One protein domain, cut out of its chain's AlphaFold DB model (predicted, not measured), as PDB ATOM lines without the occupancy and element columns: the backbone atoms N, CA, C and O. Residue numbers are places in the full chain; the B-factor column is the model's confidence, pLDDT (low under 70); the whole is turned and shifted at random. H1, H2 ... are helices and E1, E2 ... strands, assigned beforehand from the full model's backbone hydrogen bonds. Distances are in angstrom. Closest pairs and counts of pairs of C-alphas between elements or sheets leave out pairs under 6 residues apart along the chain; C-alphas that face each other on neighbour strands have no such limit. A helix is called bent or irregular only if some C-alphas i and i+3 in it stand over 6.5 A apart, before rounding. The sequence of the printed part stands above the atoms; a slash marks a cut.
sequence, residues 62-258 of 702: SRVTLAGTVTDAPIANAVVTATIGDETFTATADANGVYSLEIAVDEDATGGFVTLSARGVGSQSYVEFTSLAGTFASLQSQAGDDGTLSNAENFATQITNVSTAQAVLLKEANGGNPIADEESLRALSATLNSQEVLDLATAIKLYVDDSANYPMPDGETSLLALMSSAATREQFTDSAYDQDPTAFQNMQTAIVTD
ATOM      1  N   SER A  62     159.571 101.551 134.865       94.25
ATOM      2  CA  SER A  62     158.650 100.488 134.477       94.25
ATOM      3  C   SER A  62     157.686 101.003 133.409       94.25
ATOM      4  O   SER A  62     157.247 102.152 133.459       94.25
ATOM      5  N   ARG A  63     157.325 100.162 132.430       96.31
ATOM      6  CA  ARG A  63     156.439 100.552 131.318       96.31
ATOM      7  C   ARG A  63     155.313  99.561 131.085       96.31
ATOM      8  O   ARG A  63     155.507  98.357 131.250       96.31
ATOM      9  N   VAL A  64     154.180 100.085 130.627       97.75
ATOM     10  CA  VAL A  64     153.063  99.317 130.064       97.75
ATOM     11  C   VAL A  64     152.365 100.160 128.995       97.75
ATOM     12  O   VAL A  64     152.241 101.377 129.139       97.75
ATOM     13  N   THR A  65     151.915  99.533 127.911       98.44
ATOM     14  CA  THR A  65     151.071 100.180 126.899       98.44
ATOM     15  C   THR A  65     149.630  99.741 127.089       98.44
ATOM     16  O   THR A  65     149.340  98.554 127.031       98.44
ATOM     17  N   LEU A  66     148.713 100.683 127.280       98.31
ATOM     18  CA  LEU A  66     147.283 100.401 127.351       98.31
ATOM     19  C   LEU A  66     146.657 100.593 125.970       98.31
ATOM     20  O   LEU A  66     146.791 101.666 125.372       98.31
ATOM     21  N   ALA A  67     145.973  99.566 125.470       98.06
ATOM     22  CA  ALA A  67     145.288  99.573 124.185       98.06
ATOM     23  C   ALA A  67     143.791  99.298 124.371       98.06
ATOM     24  O   ALA A  67     143.390  98.310 124.988       98.06
ATOM     25  N   GLY A  68     142.961 100.172 123.808       96.69
ATOM     26  CA  GLY A  68     141.514 100.093 123.960       96.69
ATOM     27  C   GLY A  68     140.775 101.067 123.053       96.69
ATOM     28  O   GLY A  68     141.343 101.640 122.119       96.69
ATOM     29  N   THR A  69     139.490 101.250 123.332       97.31
ATOM     30  CA  THR A  69     138.571 102.088 122.557       97.31
ATOM     31  C   THR A  69     137.777 102.988 123.494       97.31
ATOM     32  O   THR A  69     137.308 102.547 124.543       97.31
ATOM     33  N   VAL A  70     137.589 104.243 123.093       97.00
ATOM     34  CA  VAL A  70     136.642 105.171 123.717       97.00
ATOM     35  C   VAL A  70     135.312 105.064 122.978       97.00
ATOM     36  O   VAL A  70     135.222 105.490 121.821       97.00
ATOM     37  N   THR A  71     134.297 104.463 123.602       93.88
ATOM     38  CA  THR A  71     133.052 104.137 122.891       93.88
ATOM     39  C   THR A  71     131.818 103.977 123.780       93.88
ATOM     40  O   THR A  71     131.838 103.303 124.801       93.88
ATOM     41  N   ASP A  72     130.719 104.555 123.316       80.50
ATOM     42  CA  ASP A  72     129.319 104.121 123.473       80.50
ATOM     43  C   ASP A  72     128.612 104.107 122.096       80.50
ATOM     44  O   ASP A  72     127.669 103.355 121.860       80.50
ATOM     45  N   ALA A  73     129.126 104.932 121.187       82.81
ATOM     46  CA  ALA A  73     129.548 104.681 119.816       82.81
ATOM     47  C   ALA A  73     130.983 105.258 119.666       82.81
ATOM     48  O   ALA A  73     131.400 106.033 120.529       82.81
ATOM     49  N   PRO A  74     131.768 104.939 118.615       87.62
ATOM     50  CA  PRO A  74     133.134 105.451 118.473       87.62
ATOM     51  C   PRO A  74     133.281 106.965 118.726       87.62
ATOM     52  O   PRO A  74     132.772 107.787 117.955       87.62
ATOM     53  N   ILE A  75     134.015 107.349 119.779       92.44
ATOM     54  CA  ILE A  75     134.305 108.759 120.081       92.44
ATOM     55  C   ILE A  75     135.592 109.161 119.364       92.44
ATOM     56  O   ILE A  75     136.709 109.028 119.874       92.44
ATOM     57  N   ALA A  76     135.430 109.641 118.135       94.56
ATOM     58  CA  ALA A  76     136.540 109.967 117.253       94.56
ATOM     59  C   ALA A  76     137.452 111.060 117.834       94.56
ATOM     60  O   ALA A  76     136.990 112.130 118.238       94.56
ATOM     61  N   ASN A  77     138.768 110.845 117.758       96.75
ATOM     62  CA  ASN A  77     139.788 111.811 118.186       96.75
ATOM     63  C   ASN A  77     139.689 112.221 119.665       96.75
ATOM     64  O   ASN A  77     140.119 113.321 120.025       96.75
ATOM     65  N   ALA A  78     139.115 111.366 120.518       97.25
ATOM     66  CA  ALA A  78     139.075 111.601 121.953       97.25
ATOM     67  C   ALA A  78     140.492 111.761 122.524       97.25
ATOM     68  O   ALA A  78     141.416 111.031 122.155       97.25
ATOM     69  N   VAL A  79     140.661 112.702 123.449       98.00
ATOM     70  CA  VAL A  79     141.896 112.831 124.226       98.00
ATOM     71  C   VAL A  79     141.796 111.883 125.409       98.00
ATOM     72  O   VAL A  79     140.947 112.084 126.276       98.00
ATOM     73  N   VAL A  80     142.647 110.860 125.430       98.31
ATOM     74  CA  VAL A  80     142.718 109.859 126.498       98.31
ATOM     75  C   VAL A  80     143.830 110.249 127.455       98.31
ATOM     76  O   VAL A  80     144.950 110.500 127.016       98.31
ATOM     77  N   THR A  81     143.522 110.301 128.747       98.25
ATOM     78  CA  THR A  81     144.461 110.645 129.817       98.25
ATOM     79  C   THR A  81     144.461 109.551 130.876       98.25
ATOM     80  O   THR A  81     143.424 109.303 131.493       98.25
ATOM     81  N   ALA A  82     145.611 108.924 131.111       98.06
ATOM     82  CA  ALA A  82     145.849 108.108 132.297       98.06
ATOM     83  C   ALA A  82     146.382 108.995 133.422       98.06
ATOM     84  O   ALA A  82     147.261 109.820 133.179       98.06
ATOM     85  N   THR A  83     145.857 108.821 134.631       96.94
ATOM     86  CA  THR A  83     146.303 109.519 135.846       96.94
ATOM     87  C   THR A  83     146.783 108.499 136.869       96.94
ATOM     88  O   THR A  83     146.073 107.522 137.116       96.94
ATOM     89  N   ILE A  84     147.966 108.733 137.444       95.06
ATOM     90  CA  ILE A  84     148.591 107.904 138.484       95.06
ATOM     91  C   ILE A  84     149.187 108.843 139.531       95.06
ATOM     92  O   ILE A  84     150.201 109.493 139.282       95.06
ATOM     93  N   GLY A  85     148.541 108.965 140.691       88.94
ATOM     94  CA  GLY A  85     148.898 110.012 141.653       88.94
ATOM     95  C   GLY A  85     148.819 111.402 141.006       88.94
ATOM     96  O   GLY A  85     147.762 111.787 140.507       88.94
ATOM     97  N   ASP A  86     149.939 112.127 140.986       88.50
ATOM     98  CA  ASP A  86     150.055 113.452 140.357       88.50
ATOM     99  C   ASP A  86     150.525 113.395 138.886       88.50
ATOM    100  O   ASP A  86     150.574 114.423 138.200       88.50
ATOM    101  N   GLU A  87     150.884 112.213 138.383       94.56
ATOM    102  CA  GLU A  87     151.381 112.025 137.022       94.56
ATOM    103  C   GLU A  87     150.245 111.793 136.028       94.56
ATOM    104  O   GLU A  87     149.245 111.134 136.321       94.56
ATOM    105  N   THR A  88     150.410 112.333 134.816       97.25
ATOM    106  CA  THR A  88     149.444 112.160 133.727       97.25
ATOM    107  C   THR A  88     150.128 111.811 132.414       97.25
ATOM    108  O   THR A  88     151.161 112.378 132.055       97.25
ATOM    109  N   PHE A  89     149.510 110.901 131.667       98.25
ATOM    110  CA  PHE A  89     149.965 110.445 130.355       98.25
ATOM    111  C   PHE A  89     148.823 110.607 129.366       98.25
ATOM    112  O   PHE A  89     147.687 110.262 129.684       98.25
ATOM    113  N   THR A  90     149.100 111.119 128.167       98.31
ATOM    114  CA  THR A  90     148.048 111.439 127.194       98.31
ATOM    115  C   THR A  90     148.284 110.802 125.835       98.31
ATOM    116  O   THR A  90     149.391 110.868 125.303       98.31
ATOM    117  N   ALA A  91     147.214 110.299 125.229       98.12
ATOM    118  CA  ALA A  91     147.157 109.873 123.837       98.12
ATOM    119  C   ALA A  91     145.915 110.463 123.158       98.12
ATOM    120  O   ALA A  91     145.021 111.019 123.799       98.12
ATOM    121  N   THR A  92     145.852 110.359 121.835       98.25
ATOM    122  CA  THR A  92     144.661 110.724 121.065       98.25
ATOM    123  C   THR A  92     144.153 109.483 120.358       98.25
ATOM    124  O   THR A  92     144.920 108.815 119.665       98.25
ATOM    125  N   ALA A  93     142.876 109.179 120.556       98.00
ATOM    126  CA  ALA A  93     142.200 108.112 119.846       98.00
ATOM    127  C   ALA A  93     142.108 108.421 118.342       98.00
ATOM    128  O   ALA A  93     142.171 109.576 117.922       98.00
ATOM    129  N   ASP A  94     141.941 107.402 117.512       97.56
ATOM    130  CA  ASP A  94     141.751 107.577 116.078       97.56
ATOM    131  C   ASP A  94     140.287 107.917 115.717       97.56
ATOM    132  O   ASP A  94     139.451 108.234 116.569       97.56
ATOM    133  N   ALA A  95     139.957 107.878 114.422       95.69
ATOM    134  CA  ALA A  95     138.602 108.144 113.935       95.69
ATOM    135  C   ALA A  95     137.561 107.093 114.373       95.69
ATOM    136  O   ALA A  95     136.367 107.366 114.291       95.69
ATOM    137  N   ASN A  96     138.008 105.921 114.825       95.31
ATOM    138  CA  ASN A  96     137.175 104.842 115.349       95.31
ATOM    139  C   ASN A  96     137.209 104.790 116.887       95.31
ATOM    140  O   ASN A  96     136.714 103.830 117.469       95.31
ATOM    141  N   GLY A  97     137.795 105.793 117.549       96.50
ATOM    142  CA  GLY A  97     137.914 105.828 119.006       96.50
ATOM    143  C   GLY A  97     139.009 104.914 119.566       96.50
ATOM    144  O   GLY A  97     139.141 104.828 120.784       96.50
ATOM    145  N   VAL A  98     139.814 104.259 118.723       98.06
ATOM    146  CA  VAL A  98     140.878 103.343 119.161       98.06
ATOM    147  C   VAL A  98     142.092 104.145 119.613       98.06
ATOM    148  O   VAL A  98     142.546 105.036 118.896       98.06
ATOM    149  N   TYR A  99     142.648 103.822 120.779       98.31
ATOM    150  CA  TYR A  99     143.828 104.484 121.326       98.31
ATOM    151  C   TYR A  99     144.920 103.482 121.722       98.31
ATOM    152  O   TYR A  99     144.670 102.301 121.963       98.31
ATOM    153  N   SER A 100     146.148 103.989 121.809       98.31
ATOM    154  CA  SER A 100     147.300 103.300 122.390       98.31
ATOM    155  C   SER A 100     148.073 104.316 123.227       98.31
ATOM    156  O   SER A 100     148.441 105.379 122.720       98.31
ATOM    157  N   LEU A 101     148.238 104.028 124.517       98.50
ATOM    158  CA  LEU A 101     148.825 104.933 125.503       98.50
ATOM    159  C   LEU A 101     149.949 104.225 126.263       98.50
ATOM    160  O   LEU A 101     149.684 103.328 127.057       98.50
ATOM    161  N   GLU A 102     151.195 104.643 126.032       98.12
ATOM    162  CA  GLU A 102     152.340 104.200 126.835       98.12
ATOM    163  C   GLU A 102     152.374 104.975 128.158       98.12
ATOM    164  O   GLU A 102     152.325 106.209 128.172       98.12
ATOM    165  N   ILE A 103     152.478 104.237 129.256       97.50
ATOM    166  CA  ILE A 103     152.683 104.753 130.605       97.50
ATOM    167  C   ILE A 103     154.074 104.307 131.051       97.50
ATOM    168  O   ILE A 103     154.421 103.131 130.916       97.50
ATOM    169  N   ALA A 104     154.859 105.242 131.581       96.44
ATOM    170  CA  ALA A 104     156.181 104.973 132.127       96.44
ATOM    171  C   ALA A 104     156.314 105.655 133.489       96.44
ATOM    172  O   ALA A 104     156.262 106.880 133.544       96.44
ATOM    173  N   VAL A 105     156.477 104.868 134.552       95.00
ATOM    174  CA  VAL A 105     156.596 105.344 135.941       95.00
ATOM    175  C   VAL A 105     157.890 104.835 136.565       95.00
ATOM    176  O   VAL A 105     158.449 103.840 136.097       95.00
ATOM    177  N   ASP A 106     158.366 105.498 137.616       93.50
ATOM    178  CA  ASP A 106     159.482 104.990 138.416       93.50
ATOM    179  C   ASP A 106     159.114 103.641 139.072       93.50
ATOM    180  O   ASP A 106     157.956 103.389 139.418       93.50
ATOM    181  N   GLU A 107     160.099 102.753 139.257       89.19
ATOM    182  CA  GLU A 107     159.891 101.414 139.848       89.19
ATOM    183  C   GLU A 107     159.219 101.460 141.242       89.19
ATOM    184  O   GLU A 107     158.476 100.547 141.615       89.19
ATOM    185  N   ASP A 108     159.429 102.532 142.015       89.88
ATOM    186  CA  ASP A 108     158.801 102.749 143.325       89.88
ATOM    187  C   ASP A 108     157.359 103.288 143.246       89.88
ATOM    188  O   ASP A 108     156.622 103.205 144.231       89.88
ATOM    189  N   ALA A 109     156.919 103.761 142.076       90.00
ATOM    190  CA  ALA A 109     155.565 104.244 141.804       90.00
ATOM    191  C   ALA A 109     154.636 103.173 141.191       90.00
ATOM    192  O   ALA A 109     153.452 103.430 140.960       90.00
ATOM    193  N   THR A 110     155.121 101.945 140.979       91.44
ATOM    194  CA  THR A 110     154.359 100.822 140.386       91.44
ATOM    195  C   THR A 110     153.127 100.389 141.194       91.44
ATOM    196  O   THR A 110     152.210  99.771 140.651       91.44
ATOM    197  N   GLY A 111     153.057 100.745 142.481       92.25
ATOM    198  CA  GLY A 111     151.864 100.558 143.313       92.25
ATOM    199  C   GLY A 111     150.739 101.567 143.047       92.25
ATOM    200  O   GLY A 111     149.649 101.415 143.596       92.25
ATOM    201  N   GLY A 112     150.984 102.599 142.232       94.62
ATOM    202  CA  GLY A 112     150.015 103.645 141.925       94.62
ATOM    203  C   GLY A 112     148.797 103.123 141.163       94.62
ATOM    204  O   GLY A 112     148.907 102.274 140.275       94.62
ATOM    205  N   PHE A 113     147.622 103.649 141.503       96.94
ATOM    206  CA  PHE A 113     146.363 103.299 140.855       96.94
ATOM    207  C   PHE A 113     146.141 104.124 139.587       96.94
ATOM    208  O   PHE A 113     146.279 105.348 139.600       96.94
ATOM    209  N   VAL A 114     145.786 103.449 138.497       97.56
ATOM    210  CA  VAL A 114     145.605 104.044 137.174       97.56
ATOM    211  C   VAL A 114     144.127 104.311 136.919       97.56
ATOM    212  O   VAL A 114     143.308 103.395 136.829       97.56
ATOM    213  N   THR A 115     143.790 105.587 136.743       97.12
ATOM    214  CA  THR A 115     142.472 106.012 136.251       97.12
ATOM    215  C   THR A 115     142.594 106.504 134.820       97.12
ATOM    216  O   THR A 115     143.420 107.369 134.523       97.12
ATOM    217  N   LEU A 116     141.753 105.983 133.934       97.75
ATOM    218  CA  LEU A 116     141.642 106.436 132.555       97.75
ATOM    219  C   LEU A 116     140.485 107.418 132.431       97.75
ATOM    220  O   LEU A 116     139.387 107.155 132.908       97.75
ATOM    221  N   SER A 117     140.715 108.530 131.749       96.12
ATOM    222  CA  SER A 117     139.672 109.474 131.352       96.12
ATOM    223  C   SER A 117     139.766 109.751 129.860       96.12
ATOM    224  O   SER A 117     140.860 109.766 129.294       96.12
ATOM    225  N   ALA A 118     138.633 109.965 129.203       96.56
ATOM    226  CA  ALA A 118     138.585 110.297 127.790       96.56
ATOM    227  C   ALA A 118     137.613 111.443 127.544       96.56
ATOM    228  O   ALA A 118     136.480 111.409 128.018       96.56
ATOM    229  N   ARG A 119     138.043 112.445 126.774       95.31
ATOM    230  CA  ARG A 119     137.204 113.587 126.404       95.31
ATOM    231  C   ARG A 119     137.069 113.702 124.895       95.31
ATOM    232  O   ARG A 119     138.075 113.769 124.188       95.31
ATOM    233  N   GLY A 120     135.829 113.765 124.413       93.56
ATOM    234  CA  GLY A 120     135.540 114.003 123.002       93.56
ATOM    235  C   GLY A 120     135.958 115.404 122.539       93.56
ATOM    236  O   GLY A 120     136.284 116.292 123.329       93.56
ATOM    237  N   VAL A 121     135.943 115.631 121.226       92.62
ATOM    238  CA  VAL A 121     136.315 116.920 120.619       92.62
ATOM    239  C   VAL A 121     135.190 117.477 119.749       92.62
ATOM    240  O   VAL A 121     134.279 116.762 119.336       92.62
ATOM    241  N   GLY A 122     135.235 118.779 119.457       90.56
ATOM    242  CA  GLY A 122     134.246 119.426 118.592       90.56
ATOM    243  C   GLY A 122     132.820 119.277 119.130       90.56
ATOM    244  O   GLY A 122     132.543 119.666 120.265       90.56
ATOM    245  N   SER A 123     131.921 118.704 118.326       86.38
ATOM    246  CA  SER A 123     130.532 118.447 118.729       86.38
ATOM    247  C   SER A 123     130.398 117.412 119.844       86.38
ATOM    248  O   SER A 123     129.369 117.414 120.493       86.38
ATOM    249  N   GLN A 124     131.412 116.577 120.094       86.81
ATOM    250  CA  GLN A 124     131.430 115.580 121.176       86.81
ATOM    251  C   GLN A 124     132.203 116.072 122.414       86.81
ATOM    252  O   GLN A 124     132.502 115.293 123.308       86.81
ATOM    253  N   SER A 125     132.544 117.364 122.496       88.88
ATOM    254  CA  SER A 125     133.334 117.926 123.614       88.88
ATOM    255  C   SER A 125     132.646 117.907 124.985       88.88
ATOM    256  O   SER A 125     133.301 118.193 125.994       88.88
ATOM    257  N   TYR A 126     131.354 117.577 125.006       85.38
ATOM    258  CA  TYR A 126     130.549 117.353 126.205       85.38
ATOM    259  C   TYR A 126     130.642 115.909 126.737       85.38
ATOM    260  O   TYR A 126     130.236 115.663 127.873       85.38
ATOM    261  N   VAL A 127     131.167 114.971 125.936       89.25
ATOM    262  CA  VAL A 127     131.339 113.559 126.305       89.25
ATOM    263  C   VAL A 127     132.654 113.395 127.061       89.25
ATOM    264  O   VAL A 127     133.730 113.669 126.519       89.25
ATOM    265  N   GLU A 128     132.553 112.955 128.312       91.81
ATOM    266  CA  GLU A 128     133.675 112.712 129.221       91.81
ATOM    267  C   GLU A 128     133.473 111.355 129.899       91.81
ATOM    268  O   GLU A 128     132.602 111.216 130.751       91.81
ATOM    269  N   PHE A 129     134.266 110.356 129.518       95.00
ATOM    270  CA  PHE A 129     134.192 109.010 130.083       95.00
ATOM    271  C   PHE A 129     135.365 108.719 131.008       95.00
ATOM    272  O   PHE A 129     136.433 109.317 130.884       95.00
ATOM    273  N   THR A 130     135.153 107.812 131.957       95.25
ATOM    274  CA  THR A 130     136.144 107.404 132.958       95.25
ATOM    275  C   THR A 130     136.131 105.890 133.123       95.25
ATOM    276  O   THR A 130     135.076 105.275 133.053       95.25
ATOM    277  N   SER A 131     137.296 105.294 133.360       96.38
ATOM    278  CA  SER A 131     137.448 103.880 133.696       96.38
ATOM    279  C   SER A 131     138.500 103.707 134.791       96.38
ATOM    280  O   SER A 131     139.529 104.390 134.793       96.38
ATOM    281  N   LEU A 132     138.236 102.805 135.734       96.44
ATOM    282  CA  LEU A 132     139.143 102.459 136.828       96.44
ATOM    283  C   LEU A 132     139.928 101.212 136.413       96.44
ATOM    284  O   LEU A 132     139.372 100.120 136.415       96.44
ATOM    285  N   ALA A 133     141.189 101.372 136.002       95.69
ATOM    286  CA  ALA A 133     141.940 100.277 135.386       95.69
ATOM    287  C   ALA A 133     142.565  99.317 136.416       95.69
ATOM    288  O   ALA A 133     142.695  98.126 136.137       95.69
ATOM    289  N   GLY A 134     142.936  99.830 137.592       95.19
ATOM    290  CA  GLY A 134     143.634  99.081 138.642       95.19
ATOM    291  C   GLY A 134     145.042  99.618 138.894       95.19
ATOM    292  O   GLY A 134     145.426 100.677 138.394       95.19
ATOM    293  N   THR A 135     145.833  98.902 139.689       95.19
ATOM    294  CA  THR A 135     147.231  99.289 139.971       95.19
ATOM    295  C   THR A 135     148.161  99.073 138.777       95.19
ATOM    296  O   THR A 135     148.027  98.089 138.049       95.19
ATOM    297  N   PHE A 136     149.157  99.948 138.594       96.31
ATOM    298  CA  PHE A 136     150.125  99.846 137.496       96.31
ATOM    299  C   PHE A 136     150.815  98.473 137.461       96.31
ATOM    300  O   PHE A 136     150.891  97.852 136.402       96.31
ATOM    301  N   ALA A 137     151.250  97.958 138.615       94.94
ATOM    302  CA  ALA A 137     151.853  96.630 138.726       94.94
ATOM    303  C   ALA A 137     150.915  95.506 138.243       94.94
ATOM    304  O   ALA A 137     151.359  94.592 137.547       94.94
ATOM    305  N   SER A 138     149.617  95.581 138.564       94.69
ATOM    306  CA  SER A 138     148.629  94.611 138.080       94.69
ATOM    307  C   SER A 138     148.457  94.700 136.564       94.69
ATOM    308  O   SER A 138     148.497  93.678 135.884       94.69
ATOM    309  N   LEU A 139     148.339  95.915 136.019       96.50
ATOM    310  CA  LEU A 139     148.222  96.137 134.572       96.50
ATOM    311  C   LEU A 139     149.441  95.608 133.814       96.50
ATOM    312  O   LEU A 139     149.296  94.950 132.787       96.50
ATOM    313  N   GLN A 140     150.642  95.850 134.338       96.06
ATOM    314  CA  GLN A 140     151.879  95.345 133.752       96.06
ATOM    315  C   GLN A 140     151.940  93.812 133.798       96.06
ATOM    316  O   GLN A 140     152.317  93.185 132.812       96.06
ATOM    317  N   SER A 141     151.531  93.198 134.913       96.31
ATOM    318  CA  SER A 141     151.467  91.738 135.023       96.31
ATOM    319  C   SER A 141     150.459  91.124 134.051       96.31
ATOM    320  O   SER A 141     150.712  90.037 133.538       96.31
ATOM    321  N   GLN A 142     149.322  91.783 133.827       95.25
ATOM    322  CA  GLN A 142     148.282  91.318 132.907       95.25
ATOM    323  C   GLN A 142     148.702  91.470 131.437       95.25
ATOM    324  O   GLN A 142     148.350  90.616 130.636       95.25
ATOM    325  N   ALA A 143     149.495  92.498 131.105       96.31
ATOM    326  CA  ALA A 143     150.052  92.704 129.763       96.31
ATOM    327  C   ALA A 143     151.097  91.640 129.375       96.31
ATOM    328  O   ALA A 143     151.420  91.459 128.206       96.31
ATOM    329  N   GLY A 144     151.682  90.954 130.360       94.81
ATOM    330  CA  GLY A 144     152.649  89.889 130.119       94.81
ATOM    331  C   GLY A 144     153.876  90.337 129.309       94.81
ATOM    332  O   GLY A 144     154.396  91.442 129.470       94.81
ATOM    333  N   ASP A 145     154.374  89.441 128.456       94.12
ATOM    334  CA  ASP A 145     155.671  89.593 127.782       94.12
ATOM    335  C   ASP A 145     155.675  90.620 126.635       94.12
ATOM    336  O   ASP A 145     156.745  91.104 126.255       94.12
ATOM    337  N   ASP A 146     154.517  90.935 126.043       95.38
ATOM    338  CA  ASP A 146     154.435  91.894 124.932       95.38
ATOM    339  C   ASP A 146     154.314  93.355 125.406       95.38
ATOM    340  O   ASP A 146     154.456  94.287 124.603       95.38
ATOM    341  N   GLY A 147     154.104  93.552 126.714       95.56
ATOM    342  CA  GLY A 147     154.001  94.850 127.369       95.56
ATOM    343  C   GLY A 147     152.787  95.679 126.943       95.56
ATOM    344  O   GLY A 147     152.751  96.876 127.243       95.56
ATOM    345  N   THR A 148     151.817  95.084 126.240       97.75
ATOM    346  CA  THR A 148     150.606  95.750 125.755       97.75
ATOM    347  C   THR A 148     149.365  95.113 126.361       97.75
ATOM    348  O   THR A 148     148.994  94.008 126.006       97.75
ATOM    349  N   LEU A 149     148.664  95.857 127.214       97.06
ATOM    350  CA  LEU A 149     147.404  95.417 127.797       97.06
ATOM    351  C   LEU A 149     146.227  95.764 126.885       97.06
ATOM    352  O   LEU A 149     145.937  96.941 126.642       97.06
ATOM    353  N   SER A 150     145.529  94.740 126.412       94.19
ATOM    354  CA  SER A 150     144.337  94.840 125.572       94.19
ATOM    355  C   SER A 150     143.039  94.644 126.363       94.19
ATOM    356  O   SER A 150     143.033  94.187 127.506       94.19
ATOM    357  N   ASN A 151     141.902  94.925 125.724       90.94
ATOM    358  CA  ASN A 151     140.578  94.707 126.313       90.94
ATOM    359  C   ASN A 151     140.224  93.225 126.546       90.94
ATOM    360  O   ASN A 151     139.257  92.939 127.250       90.94
ATOM    361  N   ALA A 152     140.963  92.293 125.937       87.81
ATOM    362  CA  ALA A 152     140.809  90.861 126.181       87.81
ATOM    363  C   ALA A 152     141.471  90.424 127.498       87.81
ATOM    364  O   ALA A 152     141.054  89.427 128.082       87.81
ATOM    365  N   GLU A 153     142.482  91.164 127.957       92.00
ATOM    366  CA  GLU A 153     143.205  90.900 129.207       92.00
ATOM    367  C   GLU A 153     142.626  91.714 130.363       92.00
ATOM    368  O   GLU A 153     142.437  91.187 131.455       92.00
ATOM    369  N   ASN A 154     142.297  92.984 130.111       92.75
ATOM    370  CA  ASN A 154     141.626  93.840 131.075       92.75
ATOM    371  C   ASN A 154     140.599  94.724 130.374       92.75
ATOM    372  O   ASN A 154     140.934  95.690 129.688       92.75
ATOM    373  N   PHE A 155     139.321  94.415 130.585       93.56
ATOM    374  CA  PHE A 155     138.240  95.143 129.937       93.56
ATOM    375  C   PHE A 155     138.161  96.618 130.365       93.56
ATOM    376  O   PHE A 155     137.623  97.432 129.620       93.56
ATOM    377  N   ALA A 156     138.761  97.008 131.495       94.50
ATOM    378  CA  ALA A 156     138.809  98.400 131.931       94.50
ATOM    379  C   ALA A 156     139.638  99.310 130.998       94.50
ATOM    380  O   ALA A 156     139.541 100.533 131.115       94.50
ATOM    381  N   THR A 157     140.399  98.764 130.035       95.75
ATOM    382  CA  THR A 157     140.987  99.561 128.939       95.75
ATOM    383  C   THR A 157     139.937 100.049 127.929       95.75
ATOM    384  O   THR A 157     140.201 100.959 127.146       95.75
ATOM    385  N   GLN A 158     138.716  99.508 127.947       95.56
ATOM    386  CA  GLN A 158     137.579 100.087 127.233       95.56
ATOM    387  C   GLN A 158     136.973 101.223 128.065       95.56
ATOM    388  O   GLN A 158     136.447 101.026 129.162       95.56
ATOM    389  N   ILE A 159     137.020 102.438 127.523       97.06
ATOM    390  CA  ILE A 159     136.492 103.631 128.187       97.06
ATOM    391  C   ILE A 159     135.095 103.904 127.615       97.06
ATOM    392  O   ILE A 159     134.964 104.362 126.479       97.06
ATOM    393  N   THR A 160     134.049 103.592 128.382       96.00
ATOM    394  CA  THR A 160     132.665 103.504 127.894       96.00
ATOM    395  C   THR A 160     131.678 104.210 128.820       96.00
ATOM    396  O   THR A 160     132.021 104.623 129.931       96.00
ATOM    397  N   ASN A 161     130.417 104.313 128.397       95.00
ATOM    398  CA  ASN A 161     129.315 104.732 129.266       95.00
ATOM    399  C   ASN A 161     129.139 103.798 130.485       95.00
ATOM    400  O   ASN A 161     128.794 104.272 131.565       95.00
ATOM    401  N   VAL A 162     129.421 102.496 130.336       96.19
ATOM    402  CA  VAL A 162     129.323 101.495 131.415       96.19
ATOM    403  C   VAL A 162     130.442 101.670 132.442       96.19
ATOM    404  O   VAL A 162     130.151 101.796 133.632       96.19
ATOM    405  N   SER A 163     131.708 101.745 132.006       96.38
ATOM    406  CA  SER A 163     132.828 101.957 132.937       96.38
ATOM    407  C   SER A 163     132.738 103.317 133.629       96.38
ATOM    408  O   SER A 163     133.055 103.430 134.813       96.38
ATOM    409  N   THR A 164     132.173 104.315 132.942       95.50
ATOM    410  CA  THR A 164     131.872 105.625 133.529       95.50
ATOM    411  C   THR A 164     130.815 105.523 134.624       95.50
ATOM    412  O   THR A 164     131.043 106.020 135.725       95.50
ATOM    413  N   ALA A 165     129.683 104.856 134.369       95.62
ATOM    414  CA  ALA A 165     128.636 104.671 135.374       95.62
ATOM    415  C   ALA A 165     129.167 103.954 136.627       95.62
ATOM    416  O   ALA A 165     128.940 104.419 137.746       95.62
ATOM    417  N   GLN A 166     129.948 102.884 136.444       95.88
ATOM    418  CA  GLN A 166     130.576 102.155 137.548       95.88
ATOM    419  C   GLN A 166     131.558 103.042 138.333       95.88
ATOM    420  O   GLN A 166     131.461 103.122 139.556       95.88
ATOM    421  N   ALA A 167     132.463 103.757 137.657       94.62
ATOM    422  CA  ALA A 167     133.450 104.620 138.314       94.62
ATOM    423  C   ALA A 167     132.799 105.712 139.181       94.62
ATOM    424  O   ALA A 167     133.290 106.049 140.261       94.62
ATOM    425  N   VAL A 168     131.678 106.260 138.717       93.06
ATOM    426  CA  VAL A 168     130.942 107.330 139.396       93.06
ATOM    427  C   VAL A 168     130.226 106.828 140.638       93.06
ATOM    428  O   VAL A 168     130.321 107.469 141.685       93.06
ATOM    429  N   LEU A 169     129.544 105.688 140.536       93.75
ATOM    430  CA  LEU A 169     128.845 105.087 141.670       93.75
ATOM    431  C   LEU A 169     129.837 104.585 142.730       93.75
ATOM    432  O   LEU A 169     129.599 104.748 143.922       93.75
ATOM    433  N   LEU A 170     131.007 104.086 142.323       94.50
ATOM    434  CA  LEU A 170     132.078 103.737 143.262       94.50
ATOM    435  C   LEU A 170     132.664 104.965 143.964       94.50
ATOM    436  O   LEU A 170     132.887 104.942 145.173       94.50
ATOM    437  N   LYS A 171     132.876 106.065 143.234       92.50
ATOM    438  CA  LYS A 171     133.301 107.337 143.833       92.50
ATOM    439  C   LYS A 171     132.269 107.857 144.836       92.50
ATOM    440  O   LYS A 171     132.645 108.383 145.880       92.50
ATOM    441  N   GLU A 172     130.982 107.730 144.526       91.12
ATOM    442  CA  GLU A 172     129.897 108.064 145.450       91.12
ATOM    443  C   GLU A 172     129.942 107.201 146.711       91.12
ATOM    444  O   GLU A 172     129.959 107.747 147.815       91.12
ATOM    445  N   ALA A 173     130.054 105.881 146.550       91.00
ATOM    446  CA  ALA A 173     130.190 104.943 147.659       91.00
ATOM    447  C   ALA A 173     131.432 105.243 148.524       91.00
ATOM    448  O   ALA A 173     131.400 105.053 149.737       91.00
ATOM    449  N   ASN A 174     132.488 105.813 147.932       92.81
ATOM    450  CA  ASN A 174     133.685 106.290 148.631       92.81
ATOM    451  C   ASN A 174     133.554 107.715 149.224       92.81
ATOM    452  O   ASN A 174     134.543 108.442 149.388       92.81
ATOM    453  N   GLY A 175     132.331 108.187 149.481       89.69
ATOM    454  CA  GLY A 175     132.077 109.510 150.059       89.69
ATOM    455  C   GLY A 175     132.478 110.677 149.148       89.69
ATOM    456  O   GLY A 175     132.812 111.759 149.634       89.69
ATOM    457  N   GLY A 176     132.494 110.462 147.831       88.88
ATOM    458  CA  GLY A 176     132.903 111.446 146.826       88.88
ATOM    459  C   GLY A 176     134.409 111.489 146.546       88.88
ATOM    460  O   GLY A 176     134.837 112.256 145.676       88.88
ATOM    461  N   ASN A 177     135.218 110.675 147.232       90.81
ATOM    462  CA  ASN A 177     136.664 110.608 147.020       90.81
ATOM    463  C   ASN A 177     137.021 109.680 145.845       90.81
ATOM    464  O   ASN A 177     136.355 108.662 145.645       90.81
ATOM    465  N   PRO A 178     138.074 109.985 145.064       90.19
ATOM    466  CA  PRO A 178     138.564 109.075 144.030       90.19
ATOM    467  C   PRO A 178     138.907 107.690 144.589       90.19
ATOM    468  O   PRO A 178     139.368 107.574 145.723       90.19
ATOM    469  N   ILE A 179     138.725 106.654 143.771       93.19
ATOM    470  CA  ILE A 179     139.275 105.327 144.055       93.19
ATOM    471  C   ILE A 179     140.770 105.377 143.742       93.19
ATOM    472  O   ILE A 179     141.149 105.686 142.613       93.19
ATOM    473  N   ALA A 180     141.604 105.143 144.753       90.62
ATOM    474  CA  ALA A 180     143.050 105.352 144.669       90.62
ATOM    475  C   ALA A 180     143.868 104.074 144.899       90.62
ATOM    476  O   ALA A 180     145.096 104.130 144.873       90.62
ATOM    477  N   ASP A 181     143.207 102.938 145.126       91.75
ATOM    478  CA  ASP A 181     143.843 101.660 145.414       91.75
ATOM    479  C   ASP A 181     142.903 100.475 145.111       91.75
ATOM    480  O   ASP A 181     141.683 100.618 144.990       91.75
ATOM    481  N   GLU A 182     143.502  99.292 144.980       90.06
ATOM    482  CA  GLU A 182     142.820  98.039 144.633       90.06
ATOM    483  C   GLU A 182     141.901  97.523 145.752       90.06
ATOM    484  O   GLU A 182     140.923  96.823 145.495       90.06
ATOM    485  N   GLU A 183     142.222  97.823 147.012       90.62
ATOM    486  CA  GLU A 183     141.446  97.358 148.160       90.62
ATOM    487  C   GLU A 183     140.102  98.076 148.236       90.62
ATOM    488  O   GLU A 183     139.065  97.415 148.316       90.62
ATOM    489  N   SER A 184     140.118  99.399 148.093       93.06
ATOM    490  CA  SER A 184     138.939 100.250 147.975       93.06
ATOM    491  C   SER A 184     138.089  99.860 146.764       93.06
ATOM    492  O   SER A 184     136.872  99.723 146.898       93.06
ATOM    493  N   LEU A 185     138.706  99.628 145.593       93.75
ATOM    494  CA  LEU A 185     137.984  99.181 144.393       93.75
ATOM    495  C   LEU A 185     137.228  97.874 144.657       93.75
ATOM    496  O   LEU A 185     136.027  97.790 144.389       93.75
ATOM    497  N   ARG A 186     137.919  96.868 145.201       90.94
ATOM    498  CA  ARG A 186     137.351  95.545 145.478       90.94
ATOM    499  C   ARG A 186     136.222  95.615 146.504       90.94
ATOM    500  O   ARG A 186     135.140  95.101 146.241       90.94
ATOM    501  N   ALA A 187     136.465  96.271 147.641       91.00
ATOM    502  CA  ALA A 187     135.509  96.349 148.744       91.00
ATOM    503  C   ALA A 187     134.228  97.096 148.345       91.00
ATOM    504  O   ALA A 187     133.124  96.628 148.611       91.00
ATOM    505  N   LEU A 188     134.356  98.233 147.655       94.19
ATOM    506  CA  LEU A 188     133.193  99.017 147.243       94.19
ATOM    507  C   LEU A 188     132.417  98.328 146.119       94.19
ATOM    508  O   LEU A 188     131.186  98.304 146.162       94.19
ATOM    509  N   SER A 189     133.105  97.700 145.159       94.19
ATOM    510  CA  SER A 189     132.435  96.998 144.055       94.19
ATOM    511  C   SER A 189     131.624  95.787 144.515       94.19
ATOM    512  O   SER A 189     130.610  95.480 143.897       94.19
ATOM    513  N   ALA A 190     132.005  95.142 145.622       92.31
ATOM    514  CA  ALA A 190     131.241  94.047 146.227       92.31
ATOM    515  C   ALA A 190     129.876  94.482 146.796       92.31
ATOM    516  O   ALA A 190     128.971  93.663 146.943       92.31
ATOM    517  N   THR A 191     129.711  95.772 147.101       91.12
ATOM    518  CA  THR A 191     128.467  96.343 147.652       91.12
ATOM    519  C   THR A 191     127.703  97.207 146.648       91.12
ATOM    520  O   THR A 191     126.616  97.701 146.947       91.12
ATOM    521  N   LEU A 192     128.265  97.389 145.450       93.94
ATOM    522  CA  LEU A 192     127.720  98.237 144.401       93.94
ATOM    523  C   LEU A 192     126.403  97.668 143.867       93.94
ATOM    524  O   LEU A 192     126.332  96.494 143.511       93.94
ATOM    525  N   ASN A 193     125.377  98.508 143.734       95.75
ATOM    526  CA  ASN A 193     124.142  98.132 143.058       95.75
ATOM    527  C   ASN A 193     124.348  98.123 141.534       95.75
ATOM    528  O   ASN A 193     124.287  99.151 140.860       95.75
ATOM    529  N   SER A 194     124.553  96.939 140.962       97.69
ATOM    530  CA  SER A 194     124.739  96.776 139.517       97.69
ATOM    531  C   SER A 194     123.551  97.242 138.669       97.69
ATOM    532  O   SER A 194     123.742  97.583 137.501       97.69
ATOM    533  N   GLN A 195     122.328  97.284 139.217       97.25
ATOM    534  CA  GLN A 195     121.182  97.824 138.483       97.25
ATOM    535  C   GLN A 195     121.314  99.334 138.271       97.25
ATOM    536  O   GLN A 195     121.021  99.805 137.175       97.25
ATOM    537  N   GLU A 196     121.828 100.073 139.257       96.38
ATOM    538  CA  GLU A 196     122.127 101.503 139.110       96.38
ATOM    539  C   GLU A 196     123.230 101.743 138.079       96.38
ATOM    540  O   GLU A 196     123.145 102.699 137.310       96.38
ATOM    541  N   VAL A 197     124.225 100.850 137.990       97.25
ATOM    542  CA  VAL A 197     125.257 100.918 136.941       97.25
ATOM    543  C   VAL A 197     124.616 100.831 135.558       97.25
ATOM    544  O   VAL A 197     124.875 101.683 134.707       97.25
ATOM    545  N   LEU A 198     123.767  99.825 135.321       98.12
ATOM    546  CA  LEU A 198     123.092  99.651 134.033       98.12
ATOM    547  C   LEU A 198     122.135 100.816 133.736       98.12
ATOM    548  O   LEU A 198     122.077 101.287 132.600       98.12
ATOM    549  N   ASP A 199     121.402 101.296 134.737       97.31
ATOM    550  CA  ASP A 199     120.448 102.395 134.582       97.31
ATOM    551  C   ASP A 199     121.161 103.716 134.257       97.31
ATOM    552  O   ASP A 199     120.823 104.372 133.267       97.31
ATOM    553  N   LEU A 200     122.216 104.065 134.994       96.19
ATOM    554  CA  LEU A 200     123.015 105.258 134.718       96.19
ATOM    555  C   LEU A 200     123.739 105.150 133.368       96.19
ATOM    556  O   LEU A 200     123.725 106.103 132.588       96.19
ATOM    557  N   ALA A 201     124.314 103.989 133.035       96.69
ATOM    558  CA  ALA A 201     124.942 103.760 131.732       96.69
ATOM    559  C   ALA A 201     123.945 103.932 130.573       96.69
ATOM    560  O   ALA A 201     124.310 104.442 129.511       96.69
ATOM    561  N   THR A 202     122.687 103.538 130.785       97.44
ATOM    562  CA  THR A 202     121.590 103.706 129.824       97.44
ATOM    563  C   THR A 202     121.229 105.172 129.636       97.44
ATOM    564  O   THR A 202     121.142 105.632 128.497       97.44
ATOM    565  N   ALA A 203     121.074 105.924 130.727       95.44
ATOM    566  CA  ALA A 203     120.787 107.354 130.667       95.44
ATOM    567  C   ALA A 203     121.925 108.132 129.981       95.44
ATOM    568  O   ALA A 203     121.667 108.954 129.101       95.44
ATOM    569  N   ILE A 204     123.187 107.812 130.303       94.12
ATOM    570  CA  ILE A 204     124.365 108.380 129.627       94.12
ATOM    571  C   ILE A 204     124.301 108.101 128.124       94.12
ATOM    572  O   ILE A 204     124.462 109.025 127.332       94.12
ATOM    573  N   LYS A 205     124.016 106.855 127.727       94.69
ATOM    574  CA  LYS A 205     123.944 106.482 126.311       94.69
ATOM    575  C   LYS A 205     122.824 107.215 125.571       94.69
ATOM    576  O   LYS A 205     123.057 107.724 124.482       94.69
ATOM    577  N   LEU A 206     121.634 107.329 126.165       94.62
ATOM    578  CA  LEU A 206     120.527 108.108 125.593       94.62
ATOM    579  C   LEU A 206     120.909 109.579 125.388       94.62
ATOM    580  O   LEU A 206     120.604 110.150 124.343       94.62
ATOM    581  N   TYR A 207     121.613 110.181 126.347       91.00
ATOM    582  CA  TYR A 207     122.105 111.551 126.215       91.00
ATOM    583  C   TYR A 207     123.145 111.699 125.103       91.00
ATOM    584  O   TYR A 207     123.069 112.647 124.321       91.00
ATOM    585  N   VAL A 208     124.112 110.787 125.000       90.44
ATOM    586  CA  VAL A 208     125.153 110.870 123.966       90.44
ATOM    587  C   VAL A 208     124.576 110.614 122.569       90.44
ATOM    588  O   VAL A 208     124.894 111.352 121.632       90.44
ATOM    589  N   ASP A 209     123.685 109.629 122.430       91.06
ATOM    590  CA  ASP A 209     123.084 109.256 121.146       91.06
ATOM    591  C   ASP A 209     121.977 110.235 120.702       91.06
ATOM    592  O   ASP A 209     121.794 110.460 119.502       91.06
ATOM    593  N   ASP A 210     121.244 110.841 121.645       90.25
ATOM    594  CA  ASP A 210     120.076 111.690 121.374       90.25
ATOM    595  C   ASP A 210     119.908 112.840 122.390       90.25
ATOM    596  O   ASP A 210     118.852 113.056 122.990       90.25
ATOM    597  N   SER A 211     120.964 113.645 122.542       87.62
ATOM    598  CA  SER A 211     120.996 114.832 123.424       87.62
ATOM    599  C   SER A 211     119.880 115.863 123.196       87.62
ATOM    600  O   SER A 211     119.669 116.731 124.041       87.62
ATOM    601  N   ALA A 212     119.178 115.816 122.059       88.44
ATOM    602  CA  ALA A 212     118.054 116.705 121.783       88.44
ATOM    603  C   ALA A 212     116.783 116.277 122.528       88.44
ATOM    604  O   ALA A 212     116.040 117.141 122.995       88.44
ATOM    605  N   ASN A 213     116.541 114.967 122.632       90.88
ATOM    606  CA  ASN A 213     115.399 114.415 123.354       90.88
ATOM    607  C   ASN A 213     115.737 114.090 124.810       90.88
ATOM    608  O   ASN A 213     114.849 114.185 125.648       90.88
ATOM    609  N   TYR A 214     116.996 113.774 125.115       90.44
ATOM    610  CA  TYR A 214     117.474 113.482 126.467       90.44
ATOM    611  C   TYR A 214     118.542 114.497 126.883       90.44
ATOM    612  O   TYR A 214     119.703 114.123 127.014       90.44
ATOM    613  N   PRO A 215     118.216 115.795 127.018       86.50
ATOM    614  CA  PRO A 215     119.213 116.816 127.311       86.50
ATOM    615  C   PRO A 215     119.811 116.655 128.713       86.50
ATOM    616  O   PRO A 215     119.198 116.103 129.626       86.50
ATOM    617  N   MET A 216     121.008 117.211 128.893       82.06
ATOM    618  CA  MET A 216     121.620 117.371 130.212       82.06
ATOM    619  C   MET A 216     120.698 118.210 131.125       82.06
ATOM    620  O   MET A 216     120.099 119.172 130.630       82.06
ATOM    621  N   PRO A 217     120.607 117.914 132.436       81.00
ATOM    622  CA  PRO A 217     119.858 118.741 133.377       81.00
ATOM    623  C   PRO A 217     120.313 120.206 133.382       81.00
ATOM    624  O   PRO A 217     121.498 120.516 133.222       81.00
ATOM    625  N   ASP A 218     119.362 121.116 133.604       77.69
ATOM    626  CA  ASP A 218     119.626 122.553 133.654       77.69
ATOM    627  C   ASP A 218     120.714 122.892 134.688       77.69
ATOM    628  O   ASP A 218     120.618 122.540 135.862       77.69
ATOM    629  N   GLY A 219     121.729 123.645 134.257       76.00
ATOM    630  CA  GLY A 219     122.833 124.093 135.113       76.00
ATOM    631  C   GLY A 219     124.096 123.232 135.035       76.00
ATOM    632  O   GLY A 219     125.155 123.711 135.441       76.00
ATOM    633  N   GLU A 220     124.025 122.041 134.440       81.31
ATOM    634  CA  GLU A 220     125.186 121.175 134.223       81.31
ATOM    635  C   GLU A 220     125.821 121.429 132.847       81.31
ATOM    636  O   GLU A 220     125.142 121.526 131.823       81.31
ATOM    637  N   THR A 221     127.153 121.556 132.800       74.44
ATOM    638  CA  THR A 221     127.884 121.907 131.562       74.44
ATOM    639  C   THR A 221     128.722 120.774 130.972       74.44
ATOM    640  O   THR A 221     129.245 120.923 129.869       74.44
ATOM    641  N   SER A 222     128.892 119.667 131.696       74.44
ATOM    642  CA  SER A 222     129.559 118.457 131.202       74.44
ATOM    643  C   SER A 222     129.101 117.229 131.981       74.44
ATOM    644  O   SER A 222     128.530 117.360 133.067       74.44
ATOM    645  N   LEU A 223     129.382 116.035 131.446       76.56
ATOM    646  CA  LEU A 223     129.095 114.792 132.156       76.56
ATOM    647  C   LEU A 223     129.839 114.746 133.501       76.56
ATOM    648  O   LEU A 223     129.274 114.289 134.484       76.56
ATOM    649  N   LEU A 224     131.053 115.300 133.604       72.38
ATOM    650  CA  LEU A 224     131.770 115.384 134.881       72.38
ATOM    651  C   LEU A 224     131.026 116.192 135.953       72.38
ATOM    652  O   LEU A 224     131.071 115.830 137.129       72.38
ATOM    653  N   ALA A 225     130.336 117.264 135.558       71.44
ATOM    654  CA  ALA A 225     129.550 118.081 136.477       71.44
ATOM    655  C   ALA A 225     128.323 117.300 136.990       71.44
ATOM    656  O   ALA A 225     128.149 117.171 138.206       71.44
ATOM    657  N   LEU A 226     127.614 116.603 136.091       74.62
ATOM    658  CA  LEU A 226     126.560 115.645 136.444       74.62
ATOM    659  C   LEU A 226     127.076 114.560 137.408       74.62
ATOM    660  O   LEU A 226     126.469 114.262 138.435       74.62
ATOM    661  N   MET A 227     128.255 114.010 137.117       72.88
ATOM    662  CA  MET A 227     128.920 112.965 137.898       72.88
ATOM    663  C   MET A 227     129.392 113.426 139.290       72.88
ATOM    664  O   MET A 227     129.861 112.608 140.081       72.88
ATOM    665  N   SER A 228     129.241 114.705 139.648       78.56
ATOM    666  CA  SER A 228     129.643 115.228 140.960       78.56
ATOM    667  C   SER A 228     128.533 115.214 142.023       78.56
ATOM    668  O   SER A 228     128.846 115.230 143.212       78.56
ATOM    669  N   SER A 229     127.258 115.112 141.625       84.62
ATOM    670  CA  SER A 229     126.092 115.168 142.523       84.62
ATOM    671  C   SER A 229     125.214 113.923 142.391       84.62
ATOM    672  O   SER A 229     124.643 113.678 141.329       84.62
ATOM    673  N   ALA A 230     125.067 113.160 143.479       85.62
ATOM    674  CA  ALA A 230     124.185 111.988 143.538       85.62
ATOM    675  C   ALA A 230     122.741 112.344 143.160       85.62
ATOM    676  O   ALA A 230     122.152 111.737 142.271       85.62
ATOM    677  N   ALA A 231     122.221 113.426 143.747       84.31
ATOM    678  CA  ALA A 231     120.861 113.878 143.498       84.31
ATOM    679  C   ALA A 231     120.608 114.263 142.032       84.31
ATOM    680  O   ALA A 231     119.528 113.993 141.511       84.31
ATOM    681  N   THR A 232     121.593 114.878 141.366       85.69
ATOM    682  CA  THR A 232     121.460 115.261 139.953       85.69
ATOM    683  C   THR A 232     121.524 114.032 139.041       85.69
ATOM    684  O   THR A 232     120.787 113.967 138.059       85.69
ATOM    685  N   ARG A 233     122.363 113.035 139.360       89.12
ATOM    686  CA  ARG A 233     122.444 111.768 138.606       89.12
ATOM    687  C   ARG A 233     121.173 110.944 138.684       89.12
ATOM    688  O   ARG A 233     120.732 110.412 137.669       89.12
ATOM    689  N   GLU A 234     120.621 110.834 139.884       87.69
ATOM    690  CA  GLU A 234     119.361 110.144 140.131       87.69
ATOM    691  C   GLU A 234     118.251 110.807 139.311       87.69
ATOM    692  O   GLU A 234     117.659 110.167 138.449       87.69
ATOM    693  N   GLN A 235     118.103 112.133 139.426       86.31
ATOM    694  CA  GLN A 235     117.129 112.888 138.636       86.31
ATOM    695  C   GLN A 235     117.321 112.708 137.124       86.31
ATOM    696  O   GLN A 235     116.340 112.615 136.390       86.31
ATOM    697  N   PHE A 236     118.563 112.693 136.639       90.12
ATOM    698  CA  PHE A 236     118.864 112.482 135.225       90.12
ATOM    699  C   PHE A 236     118.427 111.092 134.747       90.12
ATOM    700  O   PHE A 236     117.767 110.978 133.714       90.12
ATOM    701  N   THR A 237     118.749 110.054 135.517       92.88
ATOM    702  CA  THR A 237     118.369 108.668 135.217       92.88
ATOM    703  C   THR A 237     116.853 108.484 135.256       92.88
ATOM    704  O   THR A 237     116.280 107.917 134.324       92.88
ATOM    705  N   ASP A 238     116.198 109.024 136.284       91.00
ATOM    706  CA  ASP A 238     114.746 108.954 136.456       91.00
ATOM    707  C   ASP A 238     114.020 109.707 135.348       91.00
ATOM    708  O   ASP A 238     113.113 109.164 134.727       91.00
ATOM    709  N   SER A 239     114.476 110.917 135.006       90.62
ATOM    710  CA  SER A 239     113.880 111.700 133.917       90.62
ATOM    711  C   SER A 239     113.989 110.975 132.576       90.62
ATOM    712  O   SER A 239     113.032 110.970 131.804       90.62
ATOM    713  N   ALA A 240     115.132 110.335 132.299       93.50
ATOM    714  CA  ALA A 240     115.316 109.555 131.078       93.50
ATOM    715  C   ALA A 240     114.374 108.341 131.022       93.50
ATOM    716  O   ALA A 240     113.865 108.005 129.954       93.50
ATOM    717  N   TYR A 241     114.125 107.692 132.160       93.31
ATOM    718  CA  TYR A 241     113.187 106.579 132.245       93.31
ATOM    719  C   TYR A 241     111.732 107.019 132.137       93.31
ATOM    720  O   TYR A 241     111.007 106.482 131.307       93.31
ATOM    721  N   ASP A 242     111.312 107.998 132.935       91.75
ATOM    722  CA  ASP A 242     109.929 108.477 132.994       91.75
ATOM    723  C   ASP A 242     109.475 109.083 131.664       91.75
ATOM    724  O   ASP A 242     108.295 109.019 131.312       91.75
ATOM    725  N   GLN A 243     110.413 109.651 130.900       93.38
ATOM    726  CA  GLN A 243     110.145 110.179 129.568       93.38
ATOM    727  C   GLN A 243     109.710 109.087 128.579       93.38
ATOM    728  O   GLN A 243     108.739 109.288 127.847       93.38
ATOM    729  N   ASP A 244     110.425 107.960 128.529       94.62
ATOM    730  CA  ASP A 244     110.075 106.816 127.683       94.62
ATOM    731  C   ASP A 244     110.651 105.503 128.255       94.62
ATOM    732  O   ASP A 244     111.759 105.082 127.893       94.62
ATOM    733  N   PRO A 245     109.883 104.794 129.108       92.88
ATOM    734  CA  PRO A 245     110.332 103.541 129.711       92.88
ATOM    735  C   PRO A 245     110.665 102.454 128.681       92.88
ATOM    736  O   PRO A 245     111.514 101.597 128.934       92.88
ATOM    737  N   THR A 246     110.016 102.478 127.511       92.00
ATOM    738  CA  THR A 246     110.250 101.488 126.449       92.00
ATOM    739  C   THR A 246     111.558 101.779 125.723       92.00
ATOM    740  O   THR A 246     112.350 100.863 125.495       92.00
ATOM    741  N   ALA A 247     111.830 103.042 125.380       94.31
ATOM    742  CA  ALA A 247     113.116 103.435 124.809       94.31
ATOM    743  C   ALA A 247     114.271 103.157 125.777       94.31
ATOM    744  O   ALA A 247     115.311 102.658 125.348       94.31
ATOM    745  N   PHE A 248     114.068 103.387 127.076       95.81
ATOM    746  CA  PHE A 248     115.051 103.066 128.108       95.81
ATOM    747  C   PHE A 248     115.389 101.565 128.133       95.81
ATOM    748  O   PHE A 248     116.559 101.190 128.069       95.81
ATOM    749  N   GLN A 249     114.381 100.686 128.148       93.81
ATOM    750  CA  GLN A 249     114.588  99.227 128.104       93.81
ATOM    751  C   GLN A 249     115.234  98.753 126.791       93.81
ATOM    752  O   GLN A 249     116.120  97.891 126.791       93.81
ATOM    753  N   ASN A 250     114.838  99.335 125.656       94.56
ATOM    754  CA  ASN A 250     115.477  99.058 124.369       94.56
ATOM    755  C   ASN A 250     116.955  99.466 124.384       94.56
ATOM    756  O   ASN A 250     117.795  98.761 123.823       94.56
ATOM    757  N   MET A 251     117.287 100.571 125.053       96.31
ATOM    758  CA  MET A 251     118.662 101.032 125.181       96.31
ATOM    759  C   MET A 251     119.493 100.148 126.123       96.31
ATOM    760  O   MET A 251     120.632  99.825 125.789       96.31
ATOM    761  N   GLN A 252     118.923  99.651 127.227       97.06
ATOM    762  CA  GLN A 252     119.566  98.603 128.035       97.06
ATOM    763  C   GLN A 252     119.896  97.372 127.179       97.06
ATOM    764  O   GLN A 252     121.002  96.838 127.251       97.06
ATOM    765  N   THR A 253     118.963  96.955 126.317       94.75
ATOM    766  CA  THR A 253     119.181  95.845 125.377       94.75
ATOM    767  C   THR A 253     120.311  96.153 124.388       94.75
ATOM    768  O   THR A 253     121.139  95.285 124.110       94.75
ATOM    769  N   ALA A 254     120.390  97.385 123.881       95.31
ATOM    770  CA  ALA A 254     121.477  97.811 123.001       95.31
ATOM    771  C   ALA A 254     122.846  97.740 123.701       95.31
ATOM    772  O   ALA A 254     123.798  97.250 123.103       95.31
ATOM    773  N   ILE A 255     122.938  98.139 124.975       96.44
ATOM    774  CA  ILE A 255     124.180  98.046 125.762       96.44
ATOM    775  C   ILE A 255     124.633  96.590 125.900       96.44
ATOM    776  O   ILE A 255     125.765  96.264 125.557       96.44
ATOM    777  N   VAL A 256     123.748  95.691 126.343       96.06
ATOM    778  CA  VAL A 256     124.112  94.283 126.606       96.06
ATOM    779  C   VAL A 256     124.299  93.443 125.335       96.06
ATOM    780  O   VAL A 256     124.661  92.271 125.402       96.06
ATOM    781  N   THR A 257     124.026  94.002 124.156       94.50
ATOM    782  CA  THR A 257     124.261  93.329 122.867       94.50
ATOM    783  C   THR A 257     125.442  93.907 122.093       94.50
ATOM    784  O   THR A 257     125.881  93.291 121.122       94.50
ATOM    785  N   ASP A 258     125.998  95.035 122.536       94.56
ATOM    786  CA  ASP A 258     127.187  95.639 121.948       94.56
ATOM    787  C   ASP A 258     128.461  94.982 122.505       94.56
ATOM    788  O   ASP A 258     128.830  95.135 123.671       94.56
TER     789      ASP A 258
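AT A GLANCE: This is residues 62 to 258 of the 702 residues of an uncharacterized protein of Steroidobacter agaridevorans (UniProt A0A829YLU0). What shape does the model show? Two lobes stand side by side: in one, the ribbon of E1 and E4 is partly face to face with the sheet E3 E2 E5 E6; in the other, H2, H6 and H7 cross H4. H2 sits between the lobes beside E6, and H1 packs on E1 away from the helical lobe. What is it built of? The printed part has 197 residues, with six named strands followed by seven named helices, a mixed class. The sheet and the ribbon are antiparallel. The whole is compact, with a radius of gyration of the C-alphas of 16.5 A and spans of 51 by 36 by 31 A.

HOW THE PARTS SIT: How do the strands pair? E3, residues 87 to 92, E2, residues 79 to 84, E5, residues 113 to 119, and E6, residues 128 to 135, form a twisted antiparallel sheet in that order. Within hydrogen-bond range are N 82 and O 89 at 2.9 A in the hairpin E2 and E3, N 81 and O 117 at 2.8 A between E2 and E5, and N 116 and O 131 at 2.9 A in the hairpin E5 and E6. E1, residues 62 to 71, and E4, residues 98 to 106, are antiparallel neighbours, with N 66 and O 101 at 2.8 A. Which helices are on the larger sheet? H1, residues 136 to 146, and H3, residues 182 to 189, are on opposite faces. H2, residues 161 to 173, is only just at the sheet's level, with a height over the sheet of 3.8 A; its closest C-alphas to E6 are those of Thr 164 and Thr 130, 4.7 A apart. H5, residues 223 to 226, only grazes the sheet. What does the hub touch? The hub H4, residues 194 to 210, touches H2 at a steep tilt of 49 degrees, opposite ways, the closest C-alphas being those of Ala 201 and Val 162, 4.9 A apart. With residues 199 to 206 alone it touches H6, residues 230 to 243, closest at Ala 203 and Thr 237, whose C-alphas are 5.3 A apart. It touches H7, residues 245 to 257, about perpendicular at 79 degrees, the closest C-alphas being those of Thr 202 and Gln 252, 5.8 A apart; the helix packing is mostly crossed, at no shallow tilt. Are the helix backbones whole? In H2, H3, H4, H6 and H7 every O i to N i+4 pair is within hydrogen-bond range, in H1 5 of 7, and H5 is too short for one. H1 is irregular: C-alphas 142 and 145 are 9.2 A apart.

IN THESE COORDINATES: Where do the first and last elements lie? E1 begins at C-alpha 62, (158.650, 100.488, 134.477), and H7 ends at C-alpha 257, (124.261, 93.329, 122.867). Which elements are long? From first to last C-alpha E1 measures 28.3 A, E4 26.8 A, H4 23.9 A and E6 21.9 A.

THE WHOLE: How far does it reach? The two C-alphas farthest apart are those of Glu 107 and Asp 244, 51.6 A. Which links are long? Those from H1 to H2 and from H4 to H5 are long, and the printed part has no cut. Where is confidence low? No printed residue is under 70; the mean pLDDT is 92.7 for the printed part and 74 for H5.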